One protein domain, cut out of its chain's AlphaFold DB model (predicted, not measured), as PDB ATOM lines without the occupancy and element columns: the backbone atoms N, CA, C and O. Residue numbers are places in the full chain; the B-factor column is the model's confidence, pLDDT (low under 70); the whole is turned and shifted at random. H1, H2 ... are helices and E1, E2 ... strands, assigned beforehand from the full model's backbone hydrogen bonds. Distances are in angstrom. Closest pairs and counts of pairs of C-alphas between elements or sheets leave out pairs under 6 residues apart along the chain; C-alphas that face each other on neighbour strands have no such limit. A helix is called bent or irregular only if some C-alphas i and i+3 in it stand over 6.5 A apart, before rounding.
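Overview. This is residues 76 to 138 and 216 to 302 of the 306 residues of an uncharacterized protein of Campylobacter hominis (strain ATCC BAA-381 / LMG 19568 / NCTC 13146 / CH001A) (UniProt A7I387). A twisted wall of six strands has H1 and H3 over one face, while the long unnamed stretch after E6 reaches past one end, where residues 270 to 275 stick out. The 150 printed residues include three named helices and six named strands, in the order E1 H1 H2 E2 E3 E4 E5 E6 H3; the mixed sheet runs E3 E2 E1 E4 E5 E6. The class is mixed, with under half of the residues in named elements; the whole is compact, with a radius of gyration of the C-alphas of 16.8 A and spans of 55 by 32 by 29 A.

Along the chain. Find C-alpha 84 at (13.277, -20.021, -16.127); there E1, residues 84 to 90, begins, 19.5 A long. Next come H1, residues 97 to 108, 16.1 A, and H2, residues 111 to 114, irregular at 7.1 A. E2, residues 119 to 125, and E3, residues 131 to 136, each measure 16.7 A. Then find E4, residues 224 to 230, 20.0 A; E5, residues 241 to 250, 29.7 A; and E6, residues 255 to 265, 30.2 A, which bends by 53 degrees at residue 258. H3, residues 294 to 300, 9.9 A, ends at C-alpha 300 (19.789, -9.461, -5.394).

Arrangement. E1 is parallel to E2, with N 88 and O 123 2.8 A apart, and to E4, with N 89 and O 226 2.8 A apart. E1, H1, H2, E2 form a strand-helix-strand unit, parallel neighbours joined through helices, with a right-handed crossover. Hairpin E2 and E3 has N 134 and O 122 at 2.8 A. E4 E5 E6 is a meander, each strand the antiparallel neighbour of the one before; look at N 247 and O 227, 3.0 A, and N 262 and O 244, 2.8 A. H1 and H3 are on the same face, giving two layers, at heights over the sheet of 9.0 A and 9.9 A. H1 is over E3 and E2; its closest C-alphas to E3 are those of Ser 104 and Tyr 134, 6.4 A. H3 is over E5, where the C-alphas of Ile 246 and Thr 300 come closest, 7.1 A. H2 is not on the sheet and meets H1 only through their link. Every O i to N i+4 pair is within hydrogen-bond range in H1 and H3; H2 is too short for one, and its one O i to N i+3 pair is out of range.

Size, cuts and confidence. The farthest C-alphas, those of Thr 138 and Leu 271, are 54.7 A apart. Residues 139 to 215 are not printed; C-alphas 138 and 216 are 20.3 A apart across the cut. The link from E6 to H3, 28 residues, is long. In this model, pLDDT is under 70 at residues 78 to 81, 110 to 118 and 267 to 302.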
ATOM      1  N   LEU A  76       7.030  -8.140  -4.950       81.56
ATOM      2  CA  LEU A  76       7.162  -9.184  -5.960       81.56
ATOM      3  C   LEU A  76       5.737  -9.615  -6.314       81.56
ATOM      4  O   LEU A  76       5.037 -10.153  -5.457       81.56
ATOM      5  N   SER A  77       5.286  -9.322  -7.532       75.62
ATOM      6  CA  SER A  77       3.912  -9.613  -7.967       75.62
ATOM      7  C   SER A  77       3.754 -11.000  -8.587       75.62
ATOM      8  O   SER A  77       2.631 -11.462  -8.767       75.62
ATOM      9  N   GLU A  78       4.862 -11.655  -8.932       68.19
ATOM     10  CA  GLU A  78       4.876 -12.876  -9.730       68.19
ATOM     11  C   GLU A  78       5.511 -14.055  -8.986       68.19
ATOM     12  O   GLU A  78       6.498 -13.916  -8.259       68.19
ATOM     13  N   LYS A  79       4.938 -15.244  -9.190       68.06
ATOM     14  CA  LYS A  79       5.537 -16.515  -8.785       68.06
ATOM     15  C   LYS A  79       6.288 -17.074  -9.986       68.06
ATOM     16  O   LYS A  79       5.653 -17.634 -10.868       68.06
ATOM     17  N   PHE A  80       7.610 -16.926  -9.996       68.44
ATOM     18  CA  PHE A  80       8.478 -17.464 -11.047       68.44
ATOM     19  C   PHE A  80       8.185 -18.951 -11.310       68.44
ATOM     20  O   PHE A  80       8.470 -19.807 -10.462       68.44
ATOM     21  N   GLU A  81       7.630 -19.253 -12.482       65.50
ATOM     22  CA  GLU A  81       7.488 -20.627 -12.962       65.50
ATOM     23  C   GLU A  81       8.879 -21.194 -13.282       65.50
ATOM     24  O   GLU A  81       9.775 -20.474 -13.722       65.50
ATOM     25  N   LYS A  82       9.100 -22.481 -12.992       71.00
ATOM     26  CA  LYS A  82      10.422 -23.118 -13.083       71.00
ATOM     27  C   LYS A  82      10.420 -24.233 -14.132       71.00
ATOM     28  O   LYS A  82       9.438 -24.972 -14.190       71.00
ATOM     29  N   PRO A  83      11.531 -24.444 -14.861       77.75
ATOM     30  CA  PRO A  83      12.746 -23.627 -14.876       77.75
ATOM     31  C   PRO A  83      12.580 -22.362 -15.734       77.75
ATOM     32  O   PRO A  83      11.968 -22.414 -16.797       77.75
ATOM     33  N   PHE A  84      13.211 -21.257 -15.332       81.00
ATOM     34  CA  PHE A  84      13.277 -20.021 -16.127       81.00
ATOM     35  C   PHE A  84      14.731 -19.605 -16.403       81.00
ATOM     36  O   PHE A  84      15.682 -20.217 -15.915       81.00
ATOM     37  N   SER A  85      14.914 -18.550 -17.190       88.75
ATOM     38  CA  SER A  85      16.209 -17.960 -17.529       88.75
ATOM     39  C   SER A  85      16.306 -16.495 -17.106       88.75
ATOM     40  O   SER A  85      15.340 -15.737 -17.195       88.75
ATOM     41  N   LEU A  86      17.491 -16.104 -16.632       88.94
ATOM     42  CA  LEU A  86      17.730 -14.824 -15.969       88.94
ATOM     43  C   LEU A  86      18.885 -14.038 -16.604       88.94
ATOM     44  O   LEU A  86      19.993 -14.557 -16.699       88.94
ATOM     45  N   TYR A  87      18.662 -12.776 -16.970       92.12
ATOM     46  CA  TYR A  87      19.728 -11.816 -17.284       92.12
ATOM     47  C   TYR A  87      19.920 -10.835 -16.122       92.12
ATOM     48  O   TYR A  87      18.941 -10.303 -15.598       92.12
ATOM     49  N   VAL A  88      21.167 -10.576 -15.716       89.19
ATOM     50  CA  VAL A  88      21.513  -9.627 -14.647       89.19
ATOM     51  C   VAL A  88      22.428  -8.523 -15.178       89.19
ATOM     52  O   VAL A  88      23.597  -8.735 -15.501       89.19
ATOM     53  N   GLU A  89      21.886  -7.309 -15.199       88.12
ATOM     54  CA  GLU A  89      22.559  -6.068 -15.559       88.12
ATOM     55  C   GLU A  89      22.938  -5.302 -14.276       88.12
ATOM     56  O   GLU A  89      22.096  -4.655 -13.643       88.12
ATOM     57  N   ASN A  90      24.208  -5.377 -13.865       86.62
ATOM     58  CA  ASN A  90      24.713  -4.634 -12.709       86.62
ATOM     59  C   ASN A  90      25.375  -3.316 -13.144       86.62
ATOM     60  O   ASN A  90      26.557  -3.273 -13.468       86.62
ATOM     61  N   ASN A  91      24.603  -2.227 -13.125       83.62
ATOM     62  CA  ASN A  91      25.065  -0.881 -13.481       83.62
ATOM     63  C   ASN A  91      25.578  -0.082 -12.261       83.62
ATOM     64  O   ASN A  91      25.567   1.150 -12.278       83.62
ATOM     65  N   ILE A  92      25.987  -0.766 -11.187       81.19
ATOM     66  CA  ILE A  92      26.594  -0.155  -9.991       81.19
ATOM     67  C   ILE A  92      28.083  -0.492  -9.940       81.19
ATOM     68  O   ILE A  92      28.907   0.405  -9.793       81.19
ATOM     69  N   LEU A  93      28.391  -1.783 -10.064       77.50
ATOM     70  CA  LEU A  93      29.725  -2.376 -10.095       77.50
ATOM     71  C   LEU A  93      29.659  -3.558 -11.080       77.50
ATOM     72  O   LEU A  93      29.019  -4.559 -10.754       77.50
ATOM     73  N   PRO A  94      30.223  -3.442 -12.293       78.19
ATOM     74  CA  PRO A  94      30.284  -4.548 -13.248       78.19
ATOM     75  C   PRO A  94      31.004  -5.770 -12.666       78.19
ATOM     76  O   PRO A  94      31.857  -5.630 -11.793       78.19
ATOM     77  N   TYR A  95      30.656  -6.967 -13.136       83.62
ATOM     78  CA  TYR A  95      31.174  -8.205 -12.557       83.62
ATOM     79  C   TYR A  95      32.520  -8.611 -13.162       83.62
ATOM     80  O   TYR A  95      32.619  -8.814 -14.370       83.62
ATOM     81  N   THR A  96      33.528  -8.836 -12.316       88.31
ATOM     82  CA  THR A  96      34.783  -9.470 -12.746       88.31
ATOM     83  C   THR A  96      34.550 -10.936 -13.131       88.31
ATOM     84  O   THR A  96      33.621 -11.587 -12.645       88.31
ATOM     85  N   GLN A  97      35.440 -11.525 -13.937       86.94
ATOM     86  CA  GLN A  97      35.349 -12.949 -14.313       86.94
ATOM     87  C   GLN A  97      35.294 -13.910 -13.107       86.94
ATOM     88  O   GLN A  97      34.625 -14.944 -13.168       86.94
ATOM     89  N   LYS A  98      35.962 -13.568 -11.993       88.19
ATOM     90  CA  LYS A  98      35.925 -14.353 -10.747       88.19
ATOM     91  C   LYS A  98      34.542 -14.305 -10.094       88.19
ATOM     92  O   LYS A  98      34.034 -15.336  -9.663       88.19
ATOM     93  N   GLU A  99      33.935 -13.125 -10.036       86.31
ATOM     94  CA  GLU A  99      32.589 -12.941  -9.491       86.31
ATOM     95  C   GLU A  99      31.539 -13.600 -10.387       86.31
ATOM     96  O   GLU A  99      30.702 -14.341  -9.881       86.31
ATOM     97  N   MET A 100      31.627 -13.432 -11.713       88.25
ATOM     98  CA  MET A 100      30.720 -14.102 -12.652       88.25
ATOM     99  C   MET A 100      30.774 -15.627 -12.519       88.25
ATOM    100  O   MET A 100      29.723 -16.267 -12.476       88.25
ATOM    101  N   LYS A 101      31.975 -16.207 -12.364       86.62
ATOM    102  CA  LYS A 101      32.120 -17.629 -12.034       86.62
ATOM    103  C   LYS A 101      31.406 -17.969 -10.719       86.62
ATOM    104  O   LYS A 101      30.531 -18.832 -10.734       86.62
ATOM    105  N   ASN A 102      31.735 -17.292  -9.617       85.38
ATOM    106  CA  ASN A 102      31.131 -17.563  -8.305       85.38
ATOM    107  C   ASN A 102      29.593 -17.479  -8.340       85.38
ATOM    108  O   ASN A 102      28.925 -18.364  -7.814       85.38
ATOM    109  N   TYR A 103      29.024 -16.473  -9.009       80.88
ATOM    110  CA  TYR A 103      27.573 -16.334  -9.138       80.88
ATOM    111  C   TYR A 103      26.957 -17.400 -10.046       80.88
ATOM    112  O   TYR A 103      25.896 -17.925  -9.719       80.88
ATOM    113  N   SER A 104      27.612 -17.780 -11.151       85.94
ATOM    114  CA  SER A 104      27.148 -18.919 -11.955       85.94
ATOM    115  C   SER A 104      27.117 -20.220 -11.148       85.94
ATOM    116  O   SER A 104      26.175 -20.993 -11.300       85.94
ATOM    117  N   GLU A 105      28.074 -20.424 -10.234       85.38
ATOM    118  CA  GLU A 105      28.038 -21.531  -9.278       85.38
ATOM    119  C   GLU A 105      26.863 -21.370  -8.297       85.38
ATOM    120  O   GLU A 105      26.014 -22.251  -8.242       85.38
ATOM    121  N   GLU A 106      26.712 -20.244  -7.592       78.62
ATOM    122  CA  GLU A 106      25.613 -20.072  -6.619       78.62
ATOM    123  C   GLU A 106      24.195 -20.187  -7.232       78.62
ATOM    124  O   GLU A 106      23.284 -20.672  -6.558       78.62
ATOM    125  N   PHE A 107      23.986 -19.800  -8.499       76.38
ATOM    126  CA  PHE A 107      22.679 -19.911  -9.170       76.38
ATOM    127  C   PHE A 107      22.418 -21.248  -9.873       76.38
ATOM    128  O   PHE A 107      21.261 -21.668  -9.943       76.38
ATOM    129  N   LEU A 108      23.453 -21.896 -10.421       79.75
ATOM    130  CA  LEU A 108      23.326 -23.129 -11.216       79.75
ATOM    131  C   LEU A 108      23.807 -24.385 -10.462       79.75
ATOM    132  O   LEU A 108      23.771 -25.475 -11.026       79.75
ATOM    133  N   LEU A 109      24.227 -24.254  -9.198       76.31
ATOM    134  CA  LEU A 109      24.673 -25.347  -8.316       76.31
ATOM    135  C   LEU A 109      23.914 -25.408  -6.972       76.31
ATOM    136  O   LEU A 109      24.320 -26.127  -6.061       76.31
ATOM    137  N   ASP A 110      22.816 -24.661  -6.822       67.56
ATOM    138  CA  ASP A 110      21.908 -24.771  -5.672       67.56
ATOM    139  C   ASP A 110      21.502 -26.243  -5.459       67.56
ATOM    140  O   ASP A 110      20.940 -26.872  -6.347       67.56
ATOM    141  N   TRP A 111      21.762 -26.800  -4.274       52.78
ATOM    142  CA  TRP A 111      21.532 -28.213  -3.923       52.78
ATOM    143  C   TRP A 111      20.109 -28.730  -4.222       52.78
ATOM    144  O   TRP A 111      19.907 -29.929  -4.385       52.78
ATOM    145  N   TRP A 112      19.108 -27.853  -4.348       49.75
ATOM    146  CA  TRP A 112      17.748 -28.231  -4.762       49.75
ATOM    147  C   TRP A 112      17.610 -28.595  -6.259       49.75
ATOM    148  O   TRP A 112      16.537 -29.022  -6.686       49.75
ATOM    149  N   ILE A 113      18.658 -28.420  -7.071       49.25
ATOM    150  CA  ILE A 113      18.628 -28.532  -8.542       49.25
ATOM    151  C   ILE A 113      18.324 -29.938  -9.071       49.25
ATOM    152  O   ILE A 113      17.831 -30.051 -10.190       49.25
ATOM    153  N   ILE A 114      18.548 -30.990  -8.279       47.81
ATOM    154  CA  ILE A 114      18.333 -32.384  -8.702       47.81
ATOM    155  C   ILE A 114      16.858 -32.682  -8.995       47.81
ATOM    156  O   ILE A 114      16.571 -33.378  -9.962       47.81
ATOM    157  N   ASP A 115      15.941 -32.089  -8.225       43.50
ATOM    158  CA  ASP A 115      14.494 -32.226  -8.442       43.50
ATOM    159  C   ASP A 115      13.848 -30.937  -8.987       43.50
ATOM    160  O   ASP A 115      12.718 -30.954  -9.467       43.50
ATOM    161  N   ASN A 116      14.509 -29.780  -8.839       47.72
ATOM    162  CA  ASN A 116      13.907 -28.458  -9.040       47.72
ATOM    163  C   ASN A 116      14.919 -27.445  -9.619       47.72
ATOM    164  O   ASN A 116      15.315 -26.502  -8.928       47.72
ATOM    165  N   ILE A 117      15.314 -27.590 -10.891       54.66
ATOM    166  CA  ILE A 117      16.113 -26.569 -11.603       54.66
ATOM    167  C   ILE A 117      15.382 -25.219 -11.535       54.66
ATOM    168  O   ILE A 117      14.326 -25.037 -12.138       54.66
ATOM    169  N   LYS A 118      15.925 -24.264 -10.768       67.56
ATOM    170  CA  LYS A 118      15.308 -22.941 -10.566       67.56
ATOM    171  C   LYS A 118      15.594 -22.043 -11.768       67.56
ATOM    172  O   LYS A 118      14.665 -21.549 -12.396       67.56
ATOM    173  N   ILE A 119      16.876 -21.901 -12.103       73.94
ATOM    174  CA  ILE A 119      17.386 -21.144 -13.250       73.94
ATOM    175  C   ILE A 119      18.075 -22.136 -14.196       73.94
ATOM    176  O   ILE A 119      18.946 -22.880 -13.757       73.94
ATOM    177  N   ASN A 120      17.701 -22.159 -15.480       80.06
ATOM    178  CA  ASN A 120      18.355 -22.999 -16.498       80.06
ATOM    179  C   ASN A 120      19.506 -22.283 -17.230       80.06
ATOM    180  O   ASN A 120      20.447 -22.930 -17.694       80.06
ATOM    181  N   ARG A 121      19.442 -20.949 -17.325       89.06
ATOM    182  CA  ARG A 121      20.429 -20.088 -17.989       89.06
ATOM    183  C   ARG A 121      20.557 -18.770 -17.234       89.06
ATOM    184  O   ARG A 121      19.544 -18.150 -16.911       89.06
ATOM    185  N   LEU A 122      21.790 -18.327 -17.016       90.62
ATOM    186  CA  LEU A 122      22.130 -17.072 -16.351       90.62
ATOM    187  C   LEU A 122      23.027 -16.236 -17.270       90.62
ATOM    188  O   LEU A 122      24.157 -16.628 -17.538       90.62
ATOM    189  N   ALA A 123      22.556 -15.079 -17.726       93.38
ATOM    190  CA  ALA A 123      23.385 -14.093 -18.410       93.38
ATOM    191  C   ALA A 123      23.899 -13.046 -17.414       93.38
ATOM    192  O   ALA A 123      23.106 -12.406 -16.721       93.38
ATOM    193  N   LEU A 124      25.215 -12.844 -17.372       92.06
ATOM    194  CA  LEU A 124      25.880 -11.813 -16.572       92.06
ATOM    195  C   LEU A 124      26.634 -10.850 -17.495       92.06
ATOM    196  O   LEU A 124      27.260 -11.281 -18.462       92.06
ATOM    197  N   LYS A 125      26.577  -9.551 -17.194       90.69
ATOM    198  CA  LYS A 125      27.358  -8.518 -17.888       90.69
ATOM    199  C   LYS A 125      28.691  -8.288 -17.165       90.69
ATOM    200  O   LYS A 125      28.685  -7.956 -15.977       90.69
ATOM    201  N   GLY A 126      29.795  -8.467 -17.886       89.62
ATOM    202  CA  GLY A 126      31.156  -8.310 -17.380       89.62
ATOM    203  C   GLY A 126      31.605  -6.854 -17.228       89.62
ATOM    204  O   GLY A 126      30.954  -5.920 -17.707       89.62
ATOM    205  N   ASP A 127      32.746  -6.677 -16.571       89.88
ATOM    206  CA  ASP A 127      33.526  -5.434 -16.508       89.88
ATOM    207  C   ASP A 127      34.133  -5.024 -17.860       89.88
ATOM    208  O   ASP A 127      34.210  -3.833 -18.166       89.88
ATOM    209  N   ASP A 128      34.434  -5.999 -18.712       90.19
ATOM    210  CA  ASP A 128      34.743  -5.824 -20.138       90.19
ATOM    211  C   ASP A 128      33.536  -5.408 -21.011       90.19
ATOM    212  O   ASP A 128      33.688  -5.128 -22.202       90.19
ATOM    213  N   GLY A 129      32.331  -5.363 -20.435       88.25
ATOM    214  CA  GLY A 129      31.081  -5.038 -21.120       88.25
ATOM    215  C   GLY A 129      30.475  -6.175 -21.953       88.25
ATOM    216  O   GLY A 129      29.389  -5.982 -22.505       88.25
ATOM    217  N   GLN A 130      31.117  -7.346 -22.029       92.12
ATOM    218  CA  GLN A 130      30.581  -8.523 -22.717       92.12
ATOM    219  C   GLN A 130      29.483  -9.200 -21.882       92.12
ATOM    220  O   GLN A 130      29.398  -9.031 -20.664       92.12
ATOM    221  N   ILE A 131      28.622  -9.984 -22.538       93.19
ATOM    222  CA  ILE A 131      27.567 -10.756 -21.867       93.19
ATOM    223  C   ILE A 131      27.922 -12.244 -21.898       93.19
ATOM    224  O   ILE A 131      27.998 -12.870 -22.959       93.19
ATOM    225  N   TYR A 132      28.118 -12.804 -20.707       94.00
ATOM    226  CA  TYR A 132      28.464 -14.196 -20.454       94.00
ATOM    227  C   TYR A 132      27.200 -14.981 -20.096       94.00
ATOM    228  O   TYR A 132      26.615 -14.784 -19.031       94.00
ATOM    229  N   ILE A 133      26.773 -15.877 -20.988       94.50
ATOM    230  CA  ILE A 133      25.624 -16.769 -20.794       94.50
ATOM    231  C   ILE A 133      26.110 -18.095 -20.221       94.50
ATOM    232  O   ILE A 133      26.636 -18.934 -20.956       94.50
ATOM    233  N   TYR A 134      25.889 -18.289 -18.927       93.00
ATOM    234  CA  TYR A 134      26.110 -19.534 -18.202       93.00
ATOM    235  C   TYR A 134      24.893 -20.459 -18.296       93.00
ATOM    236  O   TYR A 134      23.747 -19.999 -18.305       93.00
ATOM    237  N   TYR A 135      25.133 -21.766 -18.347       90.12
ATOM    238  CA  TYR A 135      24.100 -22.805 -18.374       90.12
ATOM    239  C   TYR A 135      24.636 -24.127 -17.808       90.12
ATOM    240  O   TYR A 135      25.849 -24.321 -17.707       90.12
ATOM    241  N   PHE A 136      23.733 -25.034 -17.438       87.88
ATOM    242  CA  PHE A 136      24.086 -26.358 -16.920       87.88
ATOM    243  C   PHE A 136      24.038 -27.416 -18.031       87.88
ATOM    244  O   PHE A 136      23.077 -27.473 -18.797       87.88
ATOM    245  N   ASP A 137      25.070 -28.251 -18.128       88.12
ATOM    246  CA  ASP A 137      25.192 -29.307 -19.141       88.12
ATOM    247  C   ASP A 137      24.448 -30.588 -18.728       88.12
ATOM    248  O   ASP A 137      25.033 -31.562 -18.253       88.12
ATOM    249  N   THR A 138      23.124 -30.575 -18.892       84.94
ATOM    250  CA  THR A 138      22.230 -31.698 -18.552       84.94
ATOM    251  C   THR A 138      22.365 -32.916 -19.471       84.94
ATOM    252  O   THR A 138      21.746 -33.940 -19.205       84.94
ATOM    253  N   SER A 216      27.681 -13.930 -25.738       91.62
ATOM    254  CA  SER A 216      26.599 -13.619 -26.684       91.62
ATOM    255  C   SER A 216      25.857 -12.345 -26.292       91.62
ATOM    256  O   SER A 216      25.325 -12.259 -25.190       91.62
ATOM    257  N   ASN A 217      25.719 -11.413 -27.237       86.50
ATOM    258  CA  ASN A 217      24.922 -10.197 -27.048       86.50
ATOM    259  C   ASN A 217      23.405 -10.431 -27.214       86.50
ATOM    260  O   ASN A 217      22.623  -9.546 -26.874       86.50
ATOM    261  N   ASP A 218      22.970 -11.598 -27.716       86.75
ATOM    262  CA  ASP A 218      21.550 -11.969 -27.684       86.75
ATOM    263  C   ASP A 218      21.113 -12.329 -26.257       86.75
ATOM    264  O   ASP A 218      21.506 -13.364 -25.711       86.75
ATOM    265  N   ILE A 219      20.260 -11.470 -25.699       84.19
ATOM    266  CA  ILE A 219      19.514 -11.669 -24.450       84.19
ATOM    267  C   ILE A 219      17.989 -11.690 -24.672       84.19
ATOM    268  O   ILE A 219      17.235 -11.740 -23.704       84.19
ATOM    269  N   SER A 220      17.511 -11.653 -25.923       80.75
ATOM    270  CA  SER A 220      16.071 -11.576 -26.237       80.75
ATOM    271  C   SER A 220      15.293 -12.805 -25.758       80.75
ATOM    272  O   SER A 220      14.141 -12.702 -25.349       80.75
ATOM    273  N   ASN A 221      15.961 -13.959 -25.743       86.75
ATOM    274  CA  ASN A 221      15.407 -15.257 -25.374       86.75
ATOM    275  C   ASN A 221      15.508 -15.573 -23.865       86.75
ATOM    276  O   ASN A 221      15.559 -16.751 -23.502       86.75
ATOM    277  N   PHE A 222      15.595 -14.560 -22.995       92.06
ATOM    278  CA  PHE A 222      15.576 -14.710 -21.532       92.06
ATOM    279  C   PHE A 222      14.198 -14.383 -20.960       92.06
ATOM    280  O   PHE A 222      13.563 -13.440 -21.420       92.06
ATOM    281  N   ASP A 223      13.754 -15.104 -19.930       91.00
ATOM    282  CA  ASP A 223      12.435 -14.881 -19.320       91.00
ATOM    283  C   ASP A 223      12.393 -13.580 -18.506       91.00
ATOM    284  O   ASP A 223      11.478 -12.780 -18.676       91.00
ATOM    285  N   TYR A 224      13.412 -13.330 -17.674       88.94
ATOM    286  CA  TYR A 224      13.466 -12.146 -16.809       88.94
ATOM    287  C   TYR A 224      14.789 -11.385 -16.937       88.94
ATOM    288  O   TYR A 224      15.869 -11.980 -17.019       88.94
ATOM    289  N   THR A 225      14.710 -10.057 -16.874       91.69
ATOM    290  CA  THR A 225      15.857  -9.146 -16.756       91.69
ATOM    291  C   THR A 225      15.873  -8.499 -15.379       91.69
ATOM    292  O   THR A 225      14.858  -7.975 -14.922       91.69
ATOM    293  N   ILE A 226      17.041  -8.458 -14.740       89.19
ATOM    294  CA  ILE A 226      17.249  -7.781 -13.462       89.19
ATOM    295  C   ILE A 226      18.248  -6.655 -13.615       89.19
ATOM    296  O   ILE A 226      19.381  -6.873 -14.036       89.19
ATOM    297  N   LYS A 227      17.836  -5.451 -13.221       91.12
ATOM    298  CA  LYS A 227      18.654  -4.240 -13.301       91.12
ATOM    299  C   LYS A 227      18.992  -3.769 -11.894       91.12
ATOM    300  O   LYS A 227      18.097  -3.392 -11.138       91.12
ATOM    301  N   LYS A 228      20.281  -3.786 -11.542       88.25
ATOM    302  CA  LYS A 228      20.806  -3.180 -10.305       88.25
ATOM    303  C   LYS A 228      21.352  -1.792 -10.653       88.25
ATOM    304  O   LYS A 228      22.160  -1.671 -11.575       88.25
ATOM    305  N   GLY A 229      20.909  -0.748  -9.953       88.94
ATOM    306  CA  GLY A 229      21.311   0.640 -10.225       88.94
ATOM    307  C   GLY A 229      21.219   1.554  -9.001       88.94
ATOM    308  O   GLY A 229      20.542   1.239  -8.027       88.94
ATOM    309  N   GLU A 230      21.889   2.707  -9.041       89.44
ATOM    310  CA  GLU A 230      21.833   3.717  -7.970       89.44
ATOM    311  C   GLU A 230      20.717   4.744  -8.242       89.44
ATOM    312  O   GLU A 230      20.614   5.294  -9.344       89.44
ATOM    313  N   ILE A 231      19.870   5.024  -7.244       90.56
ATOM    314  CA  ILE A 231      18.908   6.134  -7.308       90.56
ATOM    315  C   ILE A 231      19.694   7.442  -7.172       90.56
ATOM    316  O   ILE A 231      20.381   7.666  -6.177       90.56
ATOM    317  N   LYS A 232      19.581   8.328  -8.169       91.50
ATOM    318  CA  LYS A 232      20.274   9.624  -8.180       91.50
ATOM    319  C   LYS A 232      19.716  10.549  -7.094       91.50
ATOM    320  O   LYS A 232      18.665  11.161  -7.271       91.50
ATOM    321  N   LEU A 233      20.433  10.657  -5.977       90.12
ATOM    322  CA  LEU A 233      20.110  11.574  -4.881       90.12
ATOM    323  C   LEU A 233      20.631  12.994  -5.165       90.12
ATOM    324  O   LEU A 233      21.562  13.191  -5.947       90.12
ATOM    325  N   GLY A 234      20.071  13.996  -4.482       90.25
ATOM    326  CA  GLY A 234      20.603  15.362  -4.519       90.25
ATOM    327  C   GLY A 234      21.985  15.472  -3.855       90.25
ATOM    328  O   GLY A 234      22.276  14.739  -2.910       90.25
ATOM    329  N   LYS A 235      22.802  16.447  -4.295       88.38
ATOM    330  CA  LYS A 235      24.208  16.696  -3.871       88.38
ATOM    331  C   LYS A 235      24.473  16.741  -2.354       88.38
ATOM    332  O   LYS A 235      25.628  16.662  -1.942       88.38
ATOM    333  N   PHE A 236      23.442  16.949  -1.535       88.19
ATOM    334  CA  PHE A 236      23.534  16.864  -0.078       88.19
ATOM    335  C   PHE A 236      23.398  15.412   0.399       88.19
ATOM    336  O   PHE A 236      24.328  14.875   0.995       88.19
ATOM    337  N   ALA A 237      22.279  14.754   0.083       88.19
ATOM    338  CA  ALA A 237      21.987  13.399   0.546       88.19
ATOM    339  C   ALA A 237      22.989  12.352   0.030       88.19
ATOM    340  O   ALA A 237      23.370  11.453   0.778       88.19
ATOM    341  N   SER A 238      23.496  12.529  -1.196       87.06
ATOM    342  CA  SER A 238      24.514  11.660  -1.808       87.06
ATOM    343  C   SER A 238      25.870  11.641  -1.083       87.06
ATOM    344  O   SER A 238      26.756  10.896  -1.494       87.06
ATOM    345  N   LYS A 239      26.071  12.477  -0.052       84.31
ATOM    346  CA  LYS A 239      27.265  12.454   0.812       84.31
ATOM    347  C   LYS A 239      27.142  11.480   1.985       84.31
ATOM    348  O   LYS A 239      28.157  10.984   2.447       84.31
ATOM    349  N   PHE A 240      25.920  11.229   2.459       83.00
ATOM    350  CA  PHE A 240      25.649  10.460   3.680       83.00
ATOM    351  C   PHE A 240      25.135   9.049   3.371       83.00
ATOM    352  O   PHE A 240      25.463   8.086   4.064       83.00
ATOM    353  N   ILE A 241      24.342   8.920   2.303       86.00
ATOM    354  CA  ILE A 241      23.695   7.670   1.901       86.00
ATOM    355  C   ILE A 241      23.856   7.388   0.403       86.00
ATOM    356  O   ILE A 241      24.092   8.281  -0.417       86.00
ATOM    357  N   LYS A 242      23.695   6.115   0.052       86.38
ATOM    358  CA  LYS A 242      23.597   5.573  -1.305       86.38
ATOM    359  C   LYS A 242      22.379   4.659  -1.344       86.38
ATOM    360  O   LYS A 242      22.252   3.787  -0.494       86.38
ATOM    361  N   ILE A 243      21.485   4.838  -2.315       86.94
ATOM    362  CA  ILE A 243      20.318   3.958  -2.458       86.94
ATOM    363  C   ILE A 243      20.478   3.131  -3.719       86.94
ATOM    364  O   ILE A 243      20.491   3.660  -4.830       86.94
ATOM    365  N   VAL A 244      20.598   1.823  -3.530       87.12
ATOM    366  CA  VAL A 244      20.608   0.834  -4.603       87.12
ATOM    367  C   VAL A 244      19.177   0.371  -4.827       87.12
ATOM    368  O   VAL A 244      18.555  -0.163  -3.911       87.12
ATOM    369  N   LYS A 245      18.654   0.563  -6.039       89.00
ATOM    370  CA  LYS A 245      17.409  -0.061  -6.493       89.00
ATOM    371  C   LYS A 245      17.711  -1.307  -7.314       89.00
ATOM    372  O   LYS A 245      18.719  -1.366  -8.026       89.00
ATOM    373  N   ILE A 246      16.828  -2.292  -7.215       87.88
ATOM    374  CA  ILE A 246      16.906  -3.537  -7.969       87.88
ATOM    375  C   ILE A 246      15.518  -3.857  -8.521       87.88
ATOM    376  O   ILE A 246      14.559  -4.049  -7.774       87.88
ATOM    377  N   GLU A 247      15.426  -3.868  -9.844       90.81
ATOM    378  CA  GLU A 247      14.189  -4.008 -10.614       90.81
ATOM    379  C   GLU A 247      14.202  -5.348 -11.349       90.81
ATOM    380  O   GLU A 247      15.197  -5.672 -11.998       90.81
ATOM    381  N   ILE A 248      13.109  -6.109 -11.256       88.88
ATOM    382  CA  ILE A 248      12.883  -7.353 -12.002       88.88
ATOM    383  C   ILE A 248      11.811  -7.092 -13.053       88.88
ATOM    384  O   ILE A 248      10.691  -6.692 -12.726       88.88
ATOM    385  N   ILE A 249      12.168  -7.330 -14.308       91.75
ATOM    386  CA  ILE A 249      11.326  -7.142 -15.484       91.75
ATOM    387  C   ILE A 249      11.045  -8.522 -16.081       91.75
ATOM    388  O   ILE A 249      11.990  -9.257 -16.362       91.75
ATOM    389  N   ASP A 250       9.774  -8.863 -16.288       91.06
ATOM    390  CA  ASP A 250       9.401  -9.959 -17.190       91.06
ATOM    391  C   ASP A 250       9.601  -9.476 -18.628       91.06
ATOM    392  O   ASP A 250       9.001  -8.484 -19.048       91.06
ATOM    393  N   ASN A 251      10.446 -10.168 -19.388       91.75
ATOM    394  CA  ASN A 251      10.768  -9.787 -20.759       91.75
ATOM    395  C   ASN A 251       9.613 -10.089 -21.734       91.75
ATOM    396  O   ASN A 251       9.522  -9.433 -22.771       91.75
ATOM    397  N   LYS A 252       8.706 -11.023 -21.405       89.50
ATOM    398  CA  LYS A 252       7.571 -11.410 -22.267       89.50
ATOM    399  C   LYS A 252       6.489 -10.333 -22.288       89.50
ATOM    400  O   LYS A 252       5.986  -9.995 -23.356       89.50
ATOM    401  N   THR A 253       6.139  -9.769 -21.130       91.38
ATOM    402  CA  THR A 253       5.165  -8.664 -21.024       91.38
ATOM    403  C   THR A 253       5.802  -7.279 -20.896       91.38
ATOM    404  O   THR A 253       5.080  -6.283 -20.935       91.38
ATOM    405  N   SER A 254       7.132  -7.193 -20.757       91.44
ATOM    406  CA  SER A 254       7.893  -5.956 -20.494       91.44
ATOM    407  C   SER A 254       7.457  -5.202 -19.223       91.44
ATOM    408  O   SER A 254       7.622  -3.984 -19.120       91.44
ATOM    409  N   LYS A 255       6.888  -5.909 -18.237       93.12
ATOM    410  CA  LYS A 255       6.382  -5.327 -16.981       93.12
ATOM    411  C   LYS A 255       7.407  -5.418 -15.858       93.12
ATOM    412  O   LYS A 255       8.142  -6.393 -15.749       93.12
ATOM    413  N   LEU A 256       7.392  -4.424 -14.968       92.06
ATOM    414  CA  LEU A 256       8.075  -4.488 -13.676       92.06
ATOM    415  C   LEU A 256       7.297  -5.434 -12.747       92.06
ATOM    416  O   LEU A 256       6.220  -5.079 -12.268       92.06
ATOM    417  N   VAL A 257       7.842  -6.625 -12.505       88.81
ATOM    418  CA  VAL A 257       7.212  -7.701 -11.711       88.81
ATOM    419  C   VAL A 257       7.847  -7.877 -10.329       88.81
ATOM    420  O   VAL A 257       7.293  -8.548  -9.457       88.81
ATOM    421  N   GLY A 258       8.979  -7.214 -10.086       86.06
ATOM    422  CA  GLY A 258       9.559  -7.075  -8.757       86.06
ATOM    423  C   GLY A 258      10.341  -5.776  -8.595       86.06
ATOM    424  O   GLY A 258      11.029  -5.332  -9.513       86.06
ATOM    425  N   TYR A 259      10.270  -5.186  -7.407       88.00
ATOM    426  CA  TYR A 259      11.068  -4.032  -7.001       88.00
ATOM    427  C   TYR A 259      11.620  -4.267  -5.600       88.00
ATOM    428  O   TYR A 259      10.898  -4.705  -4.703       88.00
ATOM    429  N   ASN A 260      12.887  -3.935  -5.391       85.81
ATOM    430  CA  ASN A 260      13.512  -3.927  -4.077       85.81
ATOM    431  C   ASN A 260      14.540  -2.794  -3.991       85.81
ATOM    432  O   ASN A 260      15.055  -2.331  -5.009       85.81
ATOM    433  N   GLN A 261      14.849  -2.345  -2.777       85.50
ATOM    434  CA  GLN A 261      15.815  -1.273  -2.567       85.50
ATOM    435  C   GLN A 261      16.592  -1.434  -1.264       85.50
ATOM    436  O   GLN A 261      16.048  -1.849  -0.243       85.50
ATOM    437  N   TYR A 262      17.853  -1.022  -1.307       82.75
ATOM    438  CA  TYR A 262      18.781  -1.046  -0.189       82.75
ATOM    439  C   TYR A 262      19.295   0.370   0.046       82.75
ATOM    440  O   TYR A 262      19.946   0.971  -0.812       82.75
ATOM    441  N   ILE A 263      18.941   0.921   1.208       83.38
ATOM    442  CA  ILE A 263      19.417   2.225   1.670       83.38
ATOM    443  C   ILE A 263      20.702   1.967   2.450       83.38
ATOM    444  O   ILE A 263      20.665   1.549   3.608       83.38
ATOM    445  N   TYR A 264      21.829   2.188   1.790       80.06
ATOM    446  CA  TYR A 264      23.160   2.028   2.348       80.06
ATOM    447  C   TYR A 264      23.696   3.353   2.880       80.06
ATOM    448  O   TYR A 264      23.408   4.434   2.353       80.06
ATOM    449  N   ARG A 265      24.536   3.258   3.903       77.88
ATOM    450  CA  ARG A 265      25.384   4.358   4.357       77.88
ATOM    451  C   ARG A 265      26.606   4.520   3.435       77.88
ATOM    452  O   ARG A 265      27.029   3.550   2.810       77.88
ATOM    453  N   ARG A 266      27.177   5.729   3.335       72.06
ATOM    454  CA  ARG A 266      28.501   5.963   2.718       72.06
ATOM    455  C   ARG A 266      29.552   6.227   3.810       72.06
ATOM    456  O   ARG A 266      29.382   7.171   4.578       72.06
ATOM    457  N   GLY A 267      30.620   5.420   3.831       60.97
ATOM    458  CA  GLY A 267      31.765   5.521   4.754       60.97
ATOM    459  C   GLY A 267      31.449   5.198   6.222       60.97
ATOM    460  O   GLY A 267      30.285   5.057   6.600       60.97
ATOM    461  N   GLY A 268      32.473   5.114   7.078       56.16
ATOM    462  CA  GLY A 268      32.322   5.123   8.543       56.16
ATOM    463  C   GLY A 268      31.929   6.502   9.093       56.16
ATOM    464  O   GLY A 268      31.742   7.449   8.327       56.16
ATOM    465  N   TYR A 269      31.683   6.626  10.398       56.34
ATOM    466  CA  TYR A 269      31.290   7.917  10.995       56.34
ATOM    467  C   TYR A 269      32.509   8.837  11.142       56.34
ATOM    468  O   TYR A 269      33.623   8.344  11.280       56.34
ATOM    469  N   TRP A 270      32.328  10.160  11.185       53.97
ATOM    470  CA  TRP A 270      33.451  11.112  11.322       53.97
ATOM    471  C   TRP A 270      34.331  10.874  12.568       53.97
ATOM    472  O   TRP A 270      35.521  11.175  12.539       53.97
ATOM    473  N   LEU A 271      33.776  10.292  13.638       49.97
ATOM    474  CA  LEU A 271      34.529   9.832  14.818       49.97
ATOM    475  C   LEU A 271      35.054   8.388  14.731       49.97
ATOM    476  O   LEU A 271      35.919   8.011  15.517       49.97
ATOM    477  N   LEU A 272      34.499   7.563  13.841       53.03
ATOM    478  CA  LEU A 272      34.767   6.126  13.715       53.03
ATOM    479  C   LEU A 272      34.729   5.705  12.229       53.03
ATOM    480  O   LEU A 272      33.790   5.010  11.821       53.03
ATOM    481  N   PRO A 273      35.711   6.131  11.406       48.41
ATOM    482  CA  PRO A 273      35.756   5.791   9.984       48.41
ATOM    483  C   PRO A 273      35.984   4.287   9.759       48.41
ATOM    484  O   PRO A 273      35.268   3.673   8.980       48.41
ATOM    485  N   ASP A 274      36.905   3.672  10.507       43.62
ATOM    486  CA  ASP A 274      37.322   2.279  10.270       43.62
ATOM    487  C   ASP A 274      36.605   1.237  11.149       43.62
ATOM    488  O   ASP A 274      36.719   0.034  10.916       43.62
ATOM    489  N   LEU A 275      35.865   1.664  12.183       45.62
ATOM    490  CA  LEU A 275      35.263   0.738  13.158       45.62
ATOM    491  C   LEU A 275      33.995   0.032  12.639       45.62
ATOM    492  O   LEU A 275      33.490  -0.880  13.290       45.62
ATOM    493  N   VAL A 276      33.461   0.469  11.495       45.53
ATOM    494  CA  VAL A 276      32.224  -0.052  10.885       45.53
ATOM    495  C   VAL A 276      32.494  -0.444   9.427       45.53
ATOM    496  O   VAL A 276      31.717  -0.127   8.533       45.53
ATOM    497  N   TYR A 277      33.604  -1.171   9.235       44.47
ATOM    498  CA  TYR A 277      34.152  -1.643   7.957       44.47
ATOM    499  C   TYR A 277      34.655  -0.505   7.028       44.47
ATOM    500  O   TYR A 277      34.183   0.624   7.088       44.47
ATOM    501  N   GLY A 278      35.676  -0.796   6.208       38.31
ATOM    502  CA  GLY A 278      36.386   0.209   5.390       38.31
ATOM    503  C   GLY A 278      35.575   0.770   4.210       38.31
ATOM    504  O   GLY A 278      34.478   0.297   3.941       38.31
ATOM    505  N   ASP A 279      36.130   1.744   3.477       38.38
ATOM    506  CA  ASP A 279      35.413   2.656   2.552       38.38
ATOM    507  C   ASP A 279      34.375   2.044   1.578       38.38
ATOM    508  O   ASP A 279      33.359   2.682   1.292       38.38
ATOM    509  N   ASP A 280      34.583   0.817   1.087       42.81
ATOM    510  CA  ASP A 280      33.646   0.104   0.195       42.81
ATOM    511  C   ASP A 280      32.438  -0.538   0.916       42.81
ATOM    512  O   ASP A 280      31.542  -1.091   0.270       42.81
ATOM    513  N   ALA A 281      32.410  -0.536   2.250       48.78
ATOM    514  CA  ALA A 281      31.446  -1.283   3.048       48.78
ATOM    515  C   ALA A 281      30.081  -0.588   3.117       48.78
ATOM    516  O   ALA A 281      29.751   0.159   4.043       48.78
ATOM    517  N   LEU A 282      29.256  -0.893   2.117       55.25
ATOM    518  CA  LEU A 282      27.847  -0.526   2.032       55.25
ATOM    519  C   LEU A 282      27.037  -1.166   3.175       55.25
ATOM    520  O   LEU A 282      26.341  -2.154   2.985       55.25
ATOM    521  N   THR A 283      27.097  -0.583   4.373       58.19
ATOM    522  CA  THR A 283      26.304  -1.044   5.522       58.19
ATOM    523  C   THR A 283      24.830  -0.650   5.325       58.19
ATOM    524  O   THR A 283      24.538   0.550   5.197       58.19
ATOM    525  N   PRO A 284      23.883  -1.607   5.270       63.09
ATOM    526  CA  PRO A 284      22.468  -1.320   5.042       63.09
ATOM    527  C   PRO A 284      21.792  -0.758   6.300       63.09
ATOM    528  O   PRO A 284      21.764  -1.385   7.354       63.09
ATOM    529  N   LEU A 285      21.177   0.420   6.181       64.44
ATOM    530  CA  LEU A 285      20.515   1.112   7.297       64.44
ATOM    531  C   LEU A 285      19.135   0.522   7.639       64.44
ATOM    532  O   LEU A 285      18.665   0.661   8.764       64.44
ATOM    533  N   TYR A 286      18.475  -0.121   6.668       62.34
ATOM    534  CA  TYR A 286      17.100  -0.620   6.792       62.34
ATOM    535  C   TYR A 286      16.889  -1.965   6.074       62.34
ATOM    536  O   TYR A 286      15.960  -2.097   5.278       62.34
ATOM    537  N   GLU A 287      17.712  -2.986   6.354       58.34
ATOM    538  CA  GLU A 287      17.546  -4.334   5.758       58.34
ATOM    539  C   GLU A 287      16.114  -4.881   5.874       58.34
ATOM    540  O   GLU A 287      15.611  -5.521   4.957       58.34
ATOM    541  N   ASN A 288      15.438  -4.611   6.995       51.91
ATOM    542  CA  ASN A 288      14.082  -5.097   7.269       51.91
ATOM    543  C   ASN A 288      12.990  -4.414   6.421       51.91
ATOM    544  O   ASN A 288      11.832  -4.813   6.506       51.91
ATOM    545  N   TYR A 289      13.335  -3.398   5.623       55.38
ATOM    546  CA  TYR A 289      12.441  -2.816   4.618       55.38
ATOM    547  C   TYR A 289      12.590  -3.484   3.244       55.38
ATOM    548  O   TYR A 289      11.675  -3.410   2.427       55.38
ATOM    549  N   ALA A 290      13.726  -4.141   2.989       58.50
ATOM    550  CA  ALA A 290      13.972  -4.878   1.760       58.50
ATOM    551  C   ALA A 290      13.240  -6.229   1.765       58.50
ATOM    552  O   ALA A 290      13.041  -6.857   2.810       58.50
ATOM    553  N   LEU A 291      12.874  -6.727   0.582       57.03
ATOM    554  CA  LEU A 291      12.239  -8.040   0.455       57.03
ATOM    555  C   LEU A 291      13.236  -9.176   0.735       57.03
ATOM    556  O   LEU A 291      13.880  -9.696  -0.175       57.03
ATOM    557  N   ARG A 292      13.281  -9.656   1.987       54.03
ATOM    558  CA  ARG A 292      13.951 -10.918   2.374       54.03
ATOM    559  C   ARG A 292      13.218 -12.183   1.873       54.03
ATOM    560  O   ARG A 292      13.259 -13.227   2.518       54.03
ATOM    561  N   HIS A 293      12.541 -12.123   0.724       52.12
ATOM    562  CA  HIS A 293      12.050 -13.325   0.047       52.12
ATOM    563  C   HIS A 293      13.272 -14.117  -0.436       52.12
ATOM    564  O   HIS A 293      14.082 -13.561  -1.170       52.12
ATOM    565  N   THR A 294      13.440 -15.378  -0.022       49.69
ATOM    566  CA  THR A 294      14.708 -16.134  -0.163       49.69
ATOM    567  C   THR A 294      15.292 -16.097  -1.573       49.69
ATOM    568  O   THR A 294      16.469 -15.810  -1.754       49.69
ATOM    569  N   MET A 295      14.446 -16.301  -2.580       50.97
ATOM    570  CA  MET A 295      14.823 -16.231  -3.989       50.97
ATOM    571  C   MET A 295      15.255 -14.822  -4.422       50.97
ATOM    572  O   MET A 295      16.232 -14.682  -5.145       50.97
ATOM    573  N   PHE A 296      14.573 -13.777  -3.940       52.06
ATOM    574  CA  PHE A 296      14.949 -12.382  -4.194       52.06
ATOM    575  C   PHE A 296      16.285 -12.076  -3.499       52.06
ATOM    576  O   PHE A 296      17.175 -11.528  -4.128       52.06
ATOM    577  N   TYR A 297      16.477 -12.530  -2.255       51.78
ATOM    578  CA  TYR A 297      17.721 -12.374  -1.498       51.78
ATOM    579  C   TYR A 297      18.921 -13.009  -2.217       51.78
ATOM    580  O   TYR A 297      19.906 -12.313  -2.453       51.78
ATOM    581  N   SER A 298      18.824 -14.276  -2.646       53.03
ATOM    582  CA  SER A 298      19.879 -14.939  -3.435       53.03
ATOM    583  C   SER A 298      20.151 -14.236  -4.767       53.03
ATOM    584  O   SER A 298      21.292 -14.147  -5.199       53.03
ATOM    585  N   ILE A 299      19.115 -13.711  -5.424       51.66
ATOM    586  CA  ILE A 299      19.235 -13.024  -6.716       51.66
ATOM    587  C   ILE A 299      19.844 -11.613  -6.574       51.66
ATOM    588  O   ILE A 299      20.627 -11.151  -7.416       51.66
ATOM    589  N   THR A 300      19.494 -10.891  -5.510       46.44
ATOM    590  CA  THR A 300      19.789  -9.461  -5.394       46.44
ATOM    591  C   THR A 300      20.921  -9.141  -4.435       46.44
ATOM    592  O   THR A 300      21.767  -8.321  -4.799       46.44
ATOM    593  N   ASN A 301      20.991  -9.807  -3.280       47.66
ATOM    594  CA  ASN A 301      21.771  -9.379  -2.114       47.66
ATOM    595  C   ASN A 301      23.197  -9.956  -2.040       47.66
ATOM    596  O   ASN A 301      23.724 -10.268  -0.977       47.66
ATOM    597  N   LEU A 302      23.820 -10.094  -3.208       48.34
ATOM    598  CA  LEU A 302      25.106 -10.764  -3.415       48.34
ATOM    599  C   LEU A 302      26.347  -9.919  -3.070       48.34
ATOM    600  O   LEU A 302      27.463 -10.371  -3.294       48.34
TER     601      LEU A 302